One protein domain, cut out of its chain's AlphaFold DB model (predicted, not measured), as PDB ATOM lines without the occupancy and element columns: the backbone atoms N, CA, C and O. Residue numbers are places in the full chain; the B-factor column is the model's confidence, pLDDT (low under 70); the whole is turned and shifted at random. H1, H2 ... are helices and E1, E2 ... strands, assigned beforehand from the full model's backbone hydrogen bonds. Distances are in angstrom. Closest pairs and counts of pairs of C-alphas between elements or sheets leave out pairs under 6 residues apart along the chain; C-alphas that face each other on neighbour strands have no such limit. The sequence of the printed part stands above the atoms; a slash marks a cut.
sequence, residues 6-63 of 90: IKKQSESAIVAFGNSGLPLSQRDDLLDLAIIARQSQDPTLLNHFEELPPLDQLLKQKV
ATOM      1  N   ILE A   6     178.980 236.023 351.157       86.56
ATOM      2  CA  ILE A   6     178.384 235.076 352.094       86.56
ATOM      3  C   ILE A   6     179.200 233.786 352.106       86.56
ATOM      4  O   ILE A   6     179.770 233.390 351.090       86.56
ATOM      5  N   LYS A   7     179.253 233.113 353.257       88.12
ATOM      6  CA  LYS A   7     179.858 231.779 353.335       88.12
ATOM      7  C   LYS A   7     179.051 230.819 352.473       88.12
ATOM      8  O   LYS A   7     177.829 230.794 352.581       88.12
ATOM      9  N   LYS A   8     179.729 229.937 351.735       84.75
ATOM     10  CA  LYS A   8     179.081 228.857 350.965       84.75
ATOM     11  C   LYS A   8     178.095 228.030 351.792       84.75
ATOM     12  O   LYS A   8     177.029 227.666 351.320       84.75
ATOM     13  N   GLN A   9     178.434 227.761 353.051       87.12
ATOM     14  CA  GLN A   9     177.569 227.012 353.973       87.12
ATOM     15  C   GLN A   9     176.287 227.766 354.347       87.12
ATOM     16  O   GLN A   9     175.308 227.150 354.751       87.12
ATOM     17  N   SER A  10     176.298 229.089 354.208       85.44
ATOM     18  CA  SER A  10     175.179 229.974 354.514       85.44
ATOM     19  C   SER A  10     174.374 230.352 353.271       85.44
ATOM     20  O   SER A  10     173.375 231.046 353.400       85.44
ATOM     21  N   GLU A  11     174.744 229.895 352.070       84.56
ATOM     22  CA  GLU A  11     173.996 230.184 350.837       84.56
ATOM     23  C   GLU A  11     172.538 229.710 350.911       84.56
ATOM     24  O   GLU A  11     171.640 230.386 350.403       84.56
ATOM     25  N   SER A  12     172.298 228.579 351.577       86.75
ATOM     26  CA  SER A  12     170.972 228.011 351.835       86.75
ATOM     27  C   SER A  12     170.346 228.481 353.152       86.75
ATOM     28  O   SER A  12     169.215 228.100 353.453       86.75
ATOM     29  N   ALA A  13     171.051 229.298 353.946       87.25
ATOM     30  CA  ALA A  13     170.513 229.822 355.192       87.25
ATOM     31  C   ALA A  13     169.381 230.806 354.885       87.25
ATOM     32  O   ALA A  13     169.563 231.782 354.153       87.25
ATOM     33  N   ILE A  14     168.204 230.526 355.444       87.75
ATOM     34  CA  ILE A  14     167.003 231.337 355.262       87.75
ATOM     35  C   ILE A  14     167.013 232.436 356.315       87.75
ATOM     36  O   ILE A  14     166.940 232.156 357.511       87.75
ATOM     37  N   VAL A  15     167.073 233.688 355.864       84.38
ATOM     38  CA  VAL A  15     166.979 234.857 356.740       84.38
ATOM     39  C   VAL A  15     165.689 235.593 356.413       84.38
ATOM     40  O   VAL A  15     165.445 235.949 355.260       84.38
ATOM     41  N   ALA A  16     164.849 235.806 357.424       84.25
ATOM     42  CA  ALA A  16     163.640 236.606 357.293       84.25
ATOM     43  C   ALA A  16     163.997 238.091 357.410       84.25
ATOM     44  O   ALA A  16     164.390 238.562 358.473       84.25
ATOM     45  N   PHE A  17     163.862 238.825 356.310       80.81
ATOM     46  CA  PHE A  17     164.134 240.256 356.262       80.81
ATOM     47  C   PHE A  17     163.165 240.940 355.290       80.81
ATOM     48  O   PHE A  17     162.953 240.448 354.180       80.81
ATOM     49  N   GLY A  18     162.541 242.040 355.732       71.69
ATOM     50  CA  GLY A  18     161.611 242.833 354.917       71.69
ATOM     51  C   GLY A  18     160.400 242.044 354.408       71.69
ATOM     52  O   GLY A  18     160.145 242.023 353.210       71.69
ATOM     53  N   ASN A  19     159.689 241.341 355.297       80.69
ATOM     54  CA  ASN A  19     158.534 240.485 354.972       80.69
ATOM     55  C   ASN A  19     158.831 239.292 354.040       80.69
ATOM     56  O   ASN A  19     157.900 238.598 353.638       80.69
ATOM     57  N   SER A  20     160.103 239.009 353.739       81.38
ATOM     58  CA  SER A  20     160.506 237.887 352.892       81.38
ATOM     59  C   SER A  20     161.567 237.014 353.565       81.38
ATOM     60  O   SER A  20     162.616 237.493 354.011       81.38
ATOM     61  N   GLY A  21     161.285 235.713 353.650       83.44
ATOM     62  CA  GLY A  21     162.188 234.680 354.158       83.44
ATOM     63  C   GLY A  21     162.829 233.912 353.014       83.44
ATOM     64  O   GLY A  21     162.401 232.803 352.709       83.44
ATOM     65  N   LEU A  22     163.833 234.511 352.375       86.12
ATOM     66  CA  LEU A  22     164.566 233.900 351.267       86.12
ATOM     67  C   LEU A  22     165.967 233.448 351.702       86.12
ATOM     68  O   LEU A  22     166.551 234.047 352.615       86.12
ATOM     69  N   PRO A  23     166.513 232.401 351.059       88.62
ATOM     70  CA  PRO A  23     167.890 231.983 351.273       88.62
ATOM     71  C   PRO A  23     168.861 233.067 350.797       88.62
ATOM     72  O   PRO A  23     168.632 233.685 349.760       88.62
ATOM     73  N   LEU A  24     169.958 233.278 351.530       86.06
ATOM     74  CA  LEU A  24     170.929 234.353 351.264       86.06
ATOM     75  C   LEU A  24     171.456 234.380 349.821       86.06
ATOM     76  O   LEU A  24     171.688 235.452 349.274       86.06
ATOM     77  N   SER A  25     171.612 233.220 349.186       84.38
ATOM     78  CA  SER A  25     172.043 233.113 347.782       84.38
ATOM     79  C   SER A  25     171.055 233.680 346.757       84.38
ATOM     80  O   SER A  25     171.461 234.002 345.645       84.38
ATOM     81  N   GLN A  26     169.774 233.790 347.107       83.81
ATOM     82  CA  GLN A  26     168.707 234.273 346.222       83.81
ATOM     83  C   GLN A  26     168.279 235.708 346.551       83.81
ATOM     84  O   GLN A  26     167.246 236.169 346.072       83.81
ATOM     85  N   ARG A  27     169.034 236.398 347.410       83.62
ATOM     86  CA  ARG A  27     168.725 237.747 347.876       83.62
ATOM     87  C   ARG A  27     169.532 238.787 347.111       83.62
ATOM     88  O   ARG A  27     170.755 238.708 347.062       83.62
ATOM     89  N   ASP A  28     168.850 239.806 346.605       82.81
ATOM     90  CA  ASP A  28     169.486 240.978 345.988       82.81
ATOM     91  C   ASP A  28     169.831 242.070 347.022       82.81
ATOM     92  O   ASP A  28     170.636 242.965 346.771       82.81
ATOM     93  N   ASP A  29     169.259 241.982 348.225       84.75
ATOM     94  CA  ASP A  29     169.356 242.952 349.322       84.75
ATOM     95  C   ASP A  29     170.445 242.604 350.357       84.75
ATOM     96  O   ASP A  29     170.404 243.035 351.512       84.75
ATOM     97  N   LEU A  30     171.475 241.859 349.942       84.50
ATOM     98  CA  LEU A  30     172.596 241.459 350.806       84.50
ATOM     99  C   LEU A  30     173.334 242.648 351.435       84.50
ATOM    100  O   LEU A  30     173.860 242.525 352.540       84.50
ATOM    101  N   LEU A  31     173.366 243.798 350.754       85.62
ATOM    102  CA  LEU A  31     173.974 245.020 351.281       85.62
ATOM    103  C   LEU A  31     173.199 245.567 352.487       85.62
ATOM    104  O   LEU A  31     173.805 245.941 353.489       85.62
ATOM    105  N   ASP A  32     171.869 245.587 352.415       85.44
ATOM    106  CA  ASP A  32     171.027 246.044 353.521       85.44
ATOM    107  C   ASP A  32     171.125 245.101 354.712       85.44
ATOM    108  O   ASP A  32     171.276 245.538 355.855       85.44
ATOM    109  N   LEU A  33     171.148 243.799 354.436       85.56
ATOM    110  CA  LEU A  33     171.324 242.792 355.468       85.56
ATOM    111  C   LEU A  33     172.699 242.897 356.146       85.56
ATOM    112  O   LEU A  33     172.795 242.789 357.366       85.56
ATOM    113  N   ALA A  34     173.754 243.176 355.376       87.00
ATOM    114  CA  ALA A  34     175.100 243.435 355.879       87.00
ATOM    115  C   ALA A  34     175.163 244.674 356.791       87.00
ATOM    116  O   ALA A  34     175.812 244.640 357.840       87.00
ATOM    117  N   ILE A  35     174.472 245.757 356.415       87.31
ATOM    118  CA  ILE A  35     174.360 246.978 357.227       87.31
ATOM    119  C   ILE A  35     173.698 246.656 358.563       87.31
ATOM    120  O   ILE A  35     174.223 247.036 359.608       87.31
ATOM    121  N   ILE A  36     172.585 245.924 358.540       86.38
ATOM    122  CA  ILE A  36     171.839 245.560 359.747       86.38
ATOM    123  C   ILE A  36     172.663 244.627 360.628       86.38
ATOM    124  O   ILE A  36     172.793 244.883 361.819       86.38
ATOM    125  N   ALA A  37     173.304 243.610 360.051       87.69
ATOM    126  CA  ALA A  37     174.188 242.708 360.784       87.69
ATOM    127  C   ALA A  37     175.298 243.476 361.525       87.69
ATOM    128  O   ALA A  37     175.619 243.166 362.673       87.69
ATOM    129  N   ARG A  38     175.863 244.515 360.891       87.94
ATOM    130  CA  ARG A  38     176.870 245.389 361.511       87.94
ATOM    131  C   ARG A  38     176.294 246.362 362.535       87.94
ATOM    132  O   ARG A  38     176.942 246.563 363.556       87.94
ATOM    133  N   GLN A  39     175.122 246.947 362.290       88.12
ATOM    134  CA  GLN A  39     174.469 247.874 363.225       88.12
ATOM    135  C   GLN A  39     173.975 247.167 364.486       88.12
ATOM    136  O   GLN A  39     174.217 247.641 365.591       88.12
ATOM    137  N   SER A  40     173.305 246.030 364.324       85.94
ATOM    138  CA  SER A  40     172.750 245.241 365.424       85.94
ATOM    139  C   SER A  40     173.803 244.399 366.143       85.94
ATOM    140  O   SER A  40     173.513 243.860 367.205       85.94
ATOM    141  N   GLN A  41     175.006 244.269 365.566       85.38
ATOM    142  CA  GLN A  41     176.087 243.401 366.048       85.38
ATOM    143  C   GLN A  41     175.628 241.962 366.341       85.38
ATOM    144  O   GLN A  41     176.144 241.309 367.247       85.38
ATOM    145  N   ASP A  42     174.658 241.462 365.574       84.00
ATOM    146  CA  ASP A  42     174.065 240.153 365.817       84.00
ATOM    147  C   ASP A  42     175.027 239.039 365.362       84.00
ATOM    148  O   ASP A  42     175.312 238.920 364.163       84.00
ATOM    149  N   PRO A  43     175.533 238.196 366.282       84.44
ATOM    150  CA  PRO A  43     176.477 237.139 365.944       84.44
ATOM    151  C   PRO A  43     175.886 236.092 364.994       84.44
ATOM    152  O   PRO A  43     176.637 235.480 364.236       84.44
ATOM    153  N   THR A  44     174.566 235.881 364.997       84.06
ATOM    154  CA  THR A  44     173.920 234.922 364.089       84.06
ATOM    155  C   THR A  44     174.035 235.386 362.642       84.06
ATOM    156  O   THR A  44     174.536 234.642 361.801       84.06
ATOM    157  N   LEU A  45     173.704 236.651 362.368       83.38
ATOM    158  CA  LEU A  45     173.862 237.248 361.045       83.38
ATOM    159  C   LEU A  45     175.325 237.398 360.645       83.38
ATOM    160  O   LEU A  45     175.687 237.020 359.533       83.38
ATOM    161  N   LEU A  46     176.183 237.901 361.538       86.81
ATOM    162  CA  LEU A  46     177.611 238.078 361.256       86.81
ATOM    163  C   LEU A  46     178.288 236.756 360.872       86.81
ATOM    164  O   LEU A  46     179.154 236.745 360.000       86.81
ATOM    165  N   ASN A  47     177.860 235.639 361.465       88.50
ATOM    166  CA  ASN A  47     178.389 234.318 361.145       88.50
ATOM    167  C   ASN A  47     178.084 233.859 359.719       88.50
ATOM    168  O   ASN A  47     178.819 233.008 359.208       88.50
ATOM    169  N   HIS A  48     177.052 234.402 359.071       86.31
ATOM    170  CA  HIS A  48     176.691 234.023 357.708       86.31
ATOM    171  C   HIS A  48     177.579 234.663 356.636       86.31
ATOM    172  O   HIS A  48     177.719 234.100 355.545       86.31
ATOM    173  N   PHE A  49     178.223 235.785 356.950       87.19
ATOM    174  CA  PHE A  49     179.123 236.489 356.043       87.19
ATOM    175  C   PHE A  49     180.573 236.013 356.226       87.19
ATOM    176  O   PHE A  49     180.989 235.660 357.329       87.19
ATOM    177  N   GLU A  50     181.347 235.964 355.137       85.25
ATOM    178  CA  GLU A  50     182.796 235.710 355.216       85.25
ATOM    179  C   GLU A  50     183.539 236.970 355.634       85.25
ATOM    180  O   GLU A  50     184.289 236.971 356.608       85.25
ATOM    181  N   GLU A  51     183.307 238.049 354.892       81.88
ATOM    182  CA  GLU A  51     184.017 239.305 355.056       81.88
ATOM    183  C   GLU A  51     183.012 240.450 354.974       81.88
ATOM    184  O   GLU A  51     182.367 240.683 353.948       81.88
ATOM    185  N   LEU A  52     182.849 241.139 356.099       83.25
ATOM    186  CA  LEU A  52     181.944 242.269 356.236       83.25
ATOM    187  C   LEU A  52     182.773 243.543 356.410       83.25
ATOM    188  O   LEU A  52     183.422 243.681 357.455       83.25
ATOM    189  N   PRO A  53     182.745 244.482 355.452       82.12
ATOM    190  CA  PRO A  53     183.417 245.763 355.614       82.12
ATOM    191  C   PRO A  53     182.815 246.576 356.782       82.12
ATOM    192  O   PRO A  53     181.757 246.223 357.322       82.12
ATOM    193  N   PRO A  54     183.494 247.651 357.224       85.94
ATOM    194  CA  PRO A  54     182.986 248.529 358.271       85.94
ATOM    195  C   PRO A  54     181.690 249.228 357.844       85.94
ATOM    196  O   PRO A  54     181.450 249.471 356.658       85.94
ATOM    197  N   LEU A  55     180.871 249.592 358.833       83.75
ATOM    198  CA  LEU A  55     179.552 250.191 358.622       83.75
ATOM    199  C   LEU A  55     179.608 251.446 357.738       83.75
ATOM    200  O   LEU A  55     178.810 251.569 356.813       83.75
ATOM    201  N   ASP A  56     180.587 252.328 357.947       81.44
ATOM    202  CA  ASP A  56     180.795 253.524 357.121       81.44
ATOM    203  C   ASP A  56     180.972 253.210 355.633       81.44
ATOM    204  O   ASP A  56     180.528 253.964 354.764       81.44
ATOM    205  N   GLN A  57     181.618 252.090 355.313       82.44
ATOM    206  CA  GLN A  57     181.842 251.687 353.932       82.44
ATOM    207  C   GLN A  57     180.567 251.112 353.310       82.44
ATOM    208  O   GLN A  57     180.248 251.452 352.170       82.44
ATOM    209  N   LEU A  58     179.806 250.326 354.075       83.75
ATOM    210  CA  LEU A  58     178.498 249.814 353.663       83.75
ATOM    211  C   LEU A  58     177.492 250.953 353.415       83.75
ATOM    212  O   LEU A  58     176.792 250.971 352.404       83.75
ATOM    213  N   LEU A  59     177.461 251.957 354.296       81.00
ATOM    214  CA  LEU A  59     176.592 253.126 354.149       81.00
ATOM    215  C   LEU A  59     176.964 253.964 352.926       81.00
ATOM    216  O   LEU A  59     176.080 254.365 352.171       81.00
ATOM    217  N   LYS A  60     178.259 254.169 352.659       78.75
ATOM    218  CA  LYS A  60     178.704 254.845 351.431       78.75
ATOM    219  C   LYS A  60     178.222 254.126 350.170       78.75
ATOM    220  O   LYS A  60     177.840 254.795 349.217       78.75
ATOM    221  N   GLN A  61     178.182 252.792 350.165       74.38
ATOM    222  CA  GLN A  61     177.645 252.023 349.036       74.38
ATOM    223  C   GLN A  61     176.145 252.251 348.828       74.38
ATOM    224  O   GLN A  61     175.713 252.401 347.689       74.38
ATOM    225  N   LYS A  62     175.368 252.341 349.914       72.06
ATOM    226  CA  LYS A  62     173.930 252.641 349.849       72.06
ATOM    227  C   LYS A  62     173.633 254.093 349.454       72.06
ATOM    228  O   LYS A  62     172.626 254.356 348.807       72.06
ATOM    229  N   VAL A  63     174.504 255.035 349.824       63.50
ATOM    230  CA  VAL A  63     174.326 256.479 349.576       63.50
ATOM    231  C   VAL A  63     174.845 256.921 348.204       63.50
ATOM    232  O   VAL A  63     174.306 257.863 347.632       63.50
TER     233      VAL A  63
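AT A GLANCE: This is residues 6 to 63 of the 90 residues of an uncharacterized protein of Chitinophaga sancti (UniProt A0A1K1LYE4). Helix H1 is in the middle, between H2 and H3, with the small strand hairpin E1 and E2 at the end away from H3. The 58 printed residues include three named helices and three named strands in the order E1, E2, H1, H2, E3, H3, of mixed class. The whole is compact, radius of gyration of the C-alphas 10.8 A, spanning 28 by 21 by 17 A.

HOW THE PARTS SIT: E1, residues 14 to 17, and E2, residues 20 to 23, form an antiparallel hairpin, N 17 and O 20 within hydrogen-bond range at 2.9 A. H1, residues 30 to 40, touches H2, residues 43 to 48, in a helical hairpin, shallow tilt of 22 degrees; closest C-alphas Ala 37 and Leu 45, 5.5 A. E3, residues 49 to 51, pairs with no named strand. H3, residues 55 to 63, touches H1, opposite ways at a steep tilt of 40 degrees; closest C-alphas Ile 35 and Leu 58, 6.2 A. Every O i to N i+4 pair is within hydrogen-bond range in H1 and H3, 1 of 2 in H2.

IN THESE COORDINATES: E1 begins at C-alpha 14 (167.003, 231.337, 355.262). H1 measures 15.1 A and H3 12.2 A, ending at C-alpha 63 (174.326, 256.479, 349.576).

THE WHOLE: The printed part has no cut and no long link. Residue 63 alone has pLDDT under 70.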